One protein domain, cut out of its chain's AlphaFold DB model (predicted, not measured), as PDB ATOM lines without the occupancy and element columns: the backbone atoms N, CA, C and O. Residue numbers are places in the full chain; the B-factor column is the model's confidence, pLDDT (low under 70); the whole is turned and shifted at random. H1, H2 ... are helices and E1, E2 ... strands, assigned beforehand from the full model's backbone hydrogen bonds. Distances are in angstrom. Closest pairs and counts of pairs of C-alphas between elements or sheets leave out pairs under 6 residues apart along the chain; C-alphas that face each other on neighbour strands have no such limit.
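Overview. This is residues 105 to 152 of the 152 residues of the protein "AMMECR1 domain-containing protein" of Aegilops tauschii subsp. strangulata (UniProt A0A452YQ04). A long hairpin of two strands, E1 and E2, makes the longest axis, with the short helix H1 and the two loop ends gathered loosely at its open end. The 48 printed residues, under half in named elements, run E1, E2, H1: mixed helices and strands, one antiparallel sheet. The whole is loose, radius of gyration of the C-alphas 12.4 A, spans 32 by 22 by 21 A.

Arrangement. Pass residues 105 to 118, without a named element, to E1, residues 119 to 125; its hairpin partner E2, residues 130 to 136, is antiparallel at 163 degrees. Find N 119 and O 136 at 2.8 A, within hydrogen-bond range. A tight link leads to H1, residues 138 to 143, with 1 of 2 O i to N i+4 pairs within range. The closest C-alphas of E1 and H1, Leu 119 and Pro 138, are 7.5 A apart.

Along the chain. Find C-alpha 119 at (49.364, -12.253, -11.499); E1 runs 18.2 A, E2 20.1 A. H1 runs 9.3 A to C-alpha 143 at (38.524, -9.736, -2.446).

Size, cuts and confidence. The farthest C-alphas, Lys 116 and Asp 127, are 33.5 A apart. The printed part has no cut; residues 142 to 152 are under pLDDT 70.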
ATOM      1  N   THR A 105      58.963 -10.617 -13.984       86.50
ATOM      2  CA  THR A 105      58.914 -12.056 -13.703       86.50
ATOM      3  C   THR A 105      59.136 -12.261 -12.215       86.50
ATOM      4  O   THR A 105      60.205 -11.924 -11.713       86.50
ATOM      5  N   ALA A 106      58.147 -12.845 -11.540       85.44
ATOM      6  CA  ALA A 106      58.257 -13.234 -10.140       85.44
ATOM      7  C   ALA A 106      59.426 -14.216  -9.935       85.44
ATOM      8  O   ALA A 106      59.589 -15.178 -10.692       85.44
ATOM      9  N   LEU A 107      60.226 -14.002  -8.890       85.81
ATOM     10  CA  LEU A 107      61.353 -14.862  -8.519       85.81
ATOM     11  C   LEU A 107      60.890 -16.254  -8.067       85.81
ATOM     12  O   LEU A 107      61.603 -17.240  -8.253       85.81
ATOM     13  N   ASN A 108      59.719 -16.332  -7.434       85.94
ATOM     14  CA  ASN A 108      59.071 -17.566  -6.994       85.94
ATOM     15  C   ASN A 108      57.562 -17.332  -6.776       85.94
ATOM     16  O   ASN A 108      57.070 -16.215  -6.902       85.94
ATOM     17  N   HIS A 109      56.815 -18.385  -6.430       78.88
ATOM     18  CA  HIS A 109      55.355 -18.325  -6.268       78.88
ATOM     19  C   HIS A 109      54.861 -17.428  -5.111       78.88
ATOM     20  O   HIS A 109      53.665 -17.155  -5.027       78.88
ATOM     21  N   LEU A 110      55.756 -16.973  -4.229       83.31
ATOM     22  CA  LEU A 110      55.465 -16.063  -3.114       83.31
ATOM     23  C   LEU A 110      55.915 -14.622  -3.386       83.31
ATOM     24  O   LEU A 110      55.730 -13.757  -2.535       83.31
ATOM     25  N   ASP A 111      56.513 -14.360  -4.547       84.44
ATOM     26  CA  ASP A 111      57.073 -13.058  -4.901       84.44
ATOM     27  C   ASP A 111      55.999 -12.119  -5.468       84.44
ATOM     28  O   ASP A 111      55.994 -11.760  -6.645       84.44
ATOM     29  N   TRP A 112      55.015 -11.790  -4.630       81.25
ATOM     30  CA  TRP A 112      53.958 -10.834  -4.937       81.25
ATOM     31  C   TRP A 112      53.325 -10.272  -3.660       81.25
ATOM     32  O   TRP A 112      53.329 -10.902  -2.603       81.25
ATOM     33  N   GLU A 113      52.768  -9.065  -3.758       81.31
ATOM     34  CA  GLU A 113      52.121  -8.375  -2.642       81.31
ATOM     35  C   GLU A 113      50.611  -8.263  -2.908       81.31
ATOM     36  O   GLU A 113      50.183  -7.679  -3.911       81.31
ATOM     37  N   VAL A 114      49.801  -8.846  -2.015       79.75
ATOM     38  CA  VAL A 114      48.330  -8.837  -2.107       79.75
ATOM     39  C   VAL A 114      47.816  -7.398  -2.153       79.75
ATOM     40  O   VAL A 114      48.218  -6.559  -1.351       79.75
ATOM     41  N   GLY A 115      46.908  -7.110  -3.087       74.69
ATOM     42  CA  GLY A 115      46.330  -5.773  -3.267       74.69
ATOM     43  C   GLY A 115      47.229  -4.785  -4.015       74.69
ATOM     44  O   GLY A 115      46.774  -3.688  -4.328       74.69
ATOM     45  N   LYS A 116      48.467  -5.169  -4.350       79.38
ATOM     46  CA  LYS A 116      49.403  -4.346  -5.127       79.38
ATOM     47  C   LYS A 116      49.757  -4.980  -6.469       79.38
ATOM     48  O   LYS A 116      49.696  -4.303  -7.490       79.38
ATOM     49  N   HIS A 117      50.114  -6.264  -6.482       83.44
ATOM     50  CA  HIS A 117      50.525  -6.963  -7.701       83.44
ATOM     51  C   HIS A 117      49.382  -7.801  -8.284       83.44
ATOM     52  O   HIS A 117      48.652  -8.476  -7.559       83.44
ATOM     53  N   GLY A 118      49.245  -7.762  -9.611       83.94
ATOM     54  CA  GLY A 118      48.430  -8.706 -10.374       83.94
ATOM     55  C   GLY A 118      49.286  -9.886 -10.831       83.94
ATOM     56  O   GLY A 118      50.500  -9.755 -10.968       83.94
ATOM     57  N   LEU A 119      48.665 -11.036 -11.087       85.75
ATOM     58  CA  LEU A 119      49.364 -12.253 -11.499       85.75
ATOM     59  C   LEU A 119      49.007 -12.624 -12.934       85.75
ATOM     60  O   LEU A 119      47.831 -12.689 -13.293       85.75
ATOM     61  N   ILE A 120      50.023 -12.933 -13.735       86.44
ATOM     62  CA  ILE A 120      49.866 -13.615 -15.019       86.44
ATOM     63  C   ILE A 120      50.519 -14.981 -14.882       86.44
ATOM     64  O   ILE A 120      51.713 -15.083 -14.613       86.44
ATOM     65  N   ILE A 121      49.725 -16.028 -15.062       86.31
ATOM     66  CA  ILE A 121      50.190 -17.410 -15.005       86.31
ATOM     67  C   ILE A 121      50.123 -17.962 -16.416       86.31
ATOM     68  O   ILE A 121      49.063 -17.934 -17.037       86.31
ATOM     69  N   GLU A 122      51.234 -18.492 -16.911       87.62
ATOM     70  CA  GLU A 122      51.310 -19.158 -18.206       87.62
ATOM     71  C   GLU A 122      51.885 -20.559 -18.020       87.62
ATOM     72  O   GLU A 122      52.939 -20.729 -17.412       87.62
ATOM     73  N   PHE A 123      51.203 -21.574 -18.543       87.19
ATOM     74  CA  PHE A 123      51.677 -22.954 -18.475       87.19
ATOM     75  C   PHE A 123      51.245 -23.746 -19.704       87.19
ATOM     76  O   PHE A 123      50.253 -23.425 -20.361       87.19
ATOM     77  N   THR A 124      51.991 -24.797 -20.022       90.75
ATOM     78  CA  THR A 124      51.575 -25.776 -21.027       90.75
ATOM     79  C   THR A 124      50.806 -26.876 -20.323       90.75
ATOM     80  O   THR A 124      51.319 -27.503 -19.401       90.75
ATOM     81  N   ASP A 125      49.572 -27.095 -20.756       87.94
ATOM     82  CA  ASP A 125      48.757 -28.201 -20.288       87.94
ATOM     83  C   ASP A 125      49.434 -29.533 -20.673       87.94
ATOM     84  O   ASP A 125      49.611 -29.779 -21.872       87.94
ATOM     85  N   PRO A 126      49.843 -30.368 -19.701       87.31
ATOM     86  CA  PRO A 126      50.611 -31.579 -19.976       87.31
ATOM     87  C   PRO A 126      49.799 -32.637 -20.731       87.31
ATOM     88  O   PRO A 126      50.381 -33.413 -21.487       87.31
ATOM     89  N   ASP A 127      48.474 -32.645 -20.573       92.31
ATOM     90  CA  ASP A 127      47.600 -33.652 -21.176       92.31
ATOM     91  C   ASP A 127      47.229 -33.294 -22.619       92.31
ATOM     92  O   ASP A 127      47.045 -34.172 -23.465       92.31
ATOM     93  N   TYR A 128      47.140 -31.995 -22.923       89.25
ATOM     94  CA  TYR A 128      46.683 -31.506 -24.228       89.25
ATOM     95  C   TYR A 128      47.780 -30.835 -25.067       89.25
ATOM     96  O   TYR A 128      47.547 -30.541 -26.239       89.25
ATOM     97  N   ASN A 129      48.968 -30.593 -24.502       88.00
ATOM     98  CA  ASN A 129      50.071 -29.851 -25.124       88.00
ATOM     99  C   ASN A 129      49.635 -28.477 -25.679       88.00
ATOM    100  O   ASN A 129      50.075 -28.031 -26.742       88.00
ATOM    101  N   VAL A 130      48.729 -27.809 -24.960       89.62
ATOM    102  CA  VAL A 130      48.200 -26.483 -25.302       89.62
ATOM    103  C   VAL A 130      48.688 -25.475 -24.270       89.62
ATOM    104  O   VAL A 130      48.590 -25.714 -23.067       89.62
ATOM    105  N   ARG A 131      49.186 -24.323 -24.729       87.50
ATOM    106  CA  ARG A 131      49.541 -23.207 -23.845       87.50
ATOM    107  C   ARG A 131      48.268 -22.573 -23.291       87.50
ATOM    108  O   ARG A 131      47.392 -22.167 -24.053       87.50
ATOM    109  N   ARG A 132      48.178 -22.478 -21.970       86.19
ATOM    110  CA  ARG A 132      47.121 -21.779 -21.243       86.19
ATOM    111  C   ARG A 132      47.718 -20.571 -20.535       86.19
ATOM    112  O   ARG A 132      48.870 -20.603 -20.106       86.19
ATOM    113  N   SER A 133      46.922 -19.519 -20.413       86.00
ATOM    114  CA  SER A 133      47.257 -18.364 -19.593       86.00
ATOM    115  C   SER A 133      46.055 -17.912 -18.773       86.00
ATOM    116  O   SER A 133      44.903 -18.102 -19.172       86.00
ATOM    117  N   GLY A 134      46.330 -17.344 -17.604       84.12
ATOM    118  CA  GLY A 134      45.347 -16.729 -16.723       84.12
ATOM    119  C   GLY A 134      45.884 -15.413 -16.179       84.12
ATOM    120  O   GLY A 134      47.080 -15.289 -15.929       84.12
ATOM    121  N   THR A 135      44.999 -14.436 -15.999       83.69
ATOM    122  CA  THR A 135      45.335 -13.127 -15.428       83.69
ATOM    123  C   THR A 135      44.421 -12.838 -14.254       83.69
ATOM    124  O   THR A 135      43.199 -12.914 -14.387       83.69
ATOM    125  N   TYR A 136      45.022 -12.469 -13.131       82.19
ATOM    126  CA  TYR A 136      44.345 -12.039 -11.918       82.19
ATOM    127  C   TYR A 136      44.767 -10.605 -11.615       82.19
ATOM    128  O   TYR A 136      45.956 -10.320 -11.486       82.19
ATOM    129  N   LEU A 137      43.797  -9.696 -11.538       82.12
ATOM    130  CA  LEU A 137      44.061  -8.298 -11.203       82.12
ATOM    131  C   LEU A 137      44.351  -8.156  -9.694       82.12
ATOM    132  O   LEU A 137      43.866  -8.989  -8.921       82.12
ATOM    133  N   PRO A 138      45.117  -7.133  -9.264       78.00
ATOM    134  CA  PRO A 138      45.515  -6.958  -7.863       78.00
ATOM    135  C   PRO A 138      44.350  -7.012  -6.865       78.00
ATOM    136  O   PRO A 138      44.471  -7.580  -5.778       78.00
ATOM    137  N   GLU A 139      43.195  -6.461  -7.244       73.69
ATOM    138  CA  GLU A 139      41.997  -6.416  -6.410       73.69
ATOM    139  C   GLU A 139      41.334  -7.786  -6.197       73.69
ATOM    140  O   GLU A 139      40.602  -7.965  -5.223       73.69
ATOM    141  N   VAL A 140      41.592  -8.769  -7.068       75.62
ATOM    142  CA  VAL A 140      40.964 -10.098  -6.990       75.62
ATOM    143  C   VAL A 140      41.472 -10.868  -5.777       75.62
ATOM    144  O   VAL A 140      40.673 -11.426  -5.031       75.62
ATOM    145  N   ALA A 141      42.787 -10.866  -5.544       70.25
ATOM    146  CA  ALA A 141      43.385 -11.598  -4.429       70.25
ATOM    147  C   ALA A 141      42.876 -11.083  -3.073       70.25
ATOM    148  O   ALA A 141      42.517 -11.874  -2.202       70.25
ATOM    149  N   ALA A 142      42.782  -9.757  -2.930       68.00
ATOM    150  CA  ALA A 142      42.265  -9.123  -1.722       68.00
ATOM    151  C   ALA A 142      40.778  -9.449  -1.486       68.00
ATOM    152  O   ALA A 142      40.388  -9.725  -0.354       68.00
ATOM    153  N   HIS A 143      39.958  -9.451  -2.543       65.62
ATOM    154  CA  HIS A 143      38.524  -9.736  -2.446       65.62
ATOM    155  C   HIS A 143      38.222 -11.202  -2.092       65.62
ATOM    156  O   HIS A 143      37.325 -11.476  -1.300       65.62
ATOM    157  N   GLU A 144      38.983 -12.150  -2.643       63.41
ATOM    158  CA  GLU A 144      38.767 -13.589  -2.424       63.41
ATOM    159  C   GLU A 144      39.454 -14.126  -1.155       63.41
ATOM    160  O   GLU A 144      39.419 -15.327  -0.887       63.41
ATOM    161  N   GLY A 145      40.094 -13.258  -0.360       61.91
ATOM    162  CA  GLY A 145      40.813 -13.661   0.851       61.91
ATOM    163  C   GLY A 145      42.025 -14.555   0.569       61.91
ATOM    164  O   GLY A 145      42.379 -15.384   1.407       61.91
ATOM    165  N   MET A 146      42.636 -14.415  -0.612       60.47
ATOM    166  CA  MET A 146      43.862 -15.129  -0.959       60.47
ATOM    167  C   MET A 146      45.025 -14.550  -0.149       60.47
ATOM    168  O   MET A 146      45.257 -13.340  -0.164       60.47
ATOM    169  N   ASP A 147      45.765 -15.413   0.543       62.34
ATOM    170  CA  ASP A 147      47.019 -15.059   1.201       62.34
ATOM    171  C   ASP A 147      48.203 -15.724   0.484       62.34
ATOM    172  O   ASP A 147      48.053 -16.667  -0.294       62.34
ATOM    173  N   THR A 148      49.404 -15.215   0.735       57.81
ATOM    174  CA  THR A 148      50.652 -15.801   0.233       57.81
ATOM    175  C   THR A 148      51.123 -16.991   1.082       57.81
ATOM    176  O   THR A 148      52.235 -17.459   0.889       57.81
ATOM    177  N   THR A 149      50.351 -17.471   2.067       52.97
ATOM    178  CA  THR A 149      50.882 -18.330   3.149       52.97
ATOM    179  C   THR A 149      50.091 -19.599   3.467       52.97
ATOM    180  O   THR A 149      50.516 -20.355   4.340       52.97
ATOM    181  N   ARG A 150      49.009 -19.921   2.759       46.72
ATOM    182  CA  ARG A 150      48.325 -21.209   2.926       46.72
ATOM    183  C   ARG A 150      48.788 -22.243   1.912       46.72
ATOM    184  O   ARG A 150      48.164 -22.452   0.876       46.72
ATOM    185  N   ASP A 151      49.852 -22.946   2.295       43.03
ATOM    186  CA  ASP A 151      50.009 -24.349   1.918       43.03
ATOM    187  C   ASP A 151      48.757 -25.114   2.387       43.03
ATOM    188  O   ASP A 151      48.394 -25.077   3.570       43.03
ATOM    189  N   HIS A 152      48.078 -25.770   1.446       39.28
ATOM    190  CA  HIS A 152      47.127 -26.843   1.730       39.28
ATOM    191  C   HIS A 152      47.850 -28.187   1.739       39.28
ATOM    192  O   HIS A 152      48.645 -28.428   0.803       39.28
TER     193      HIS A 152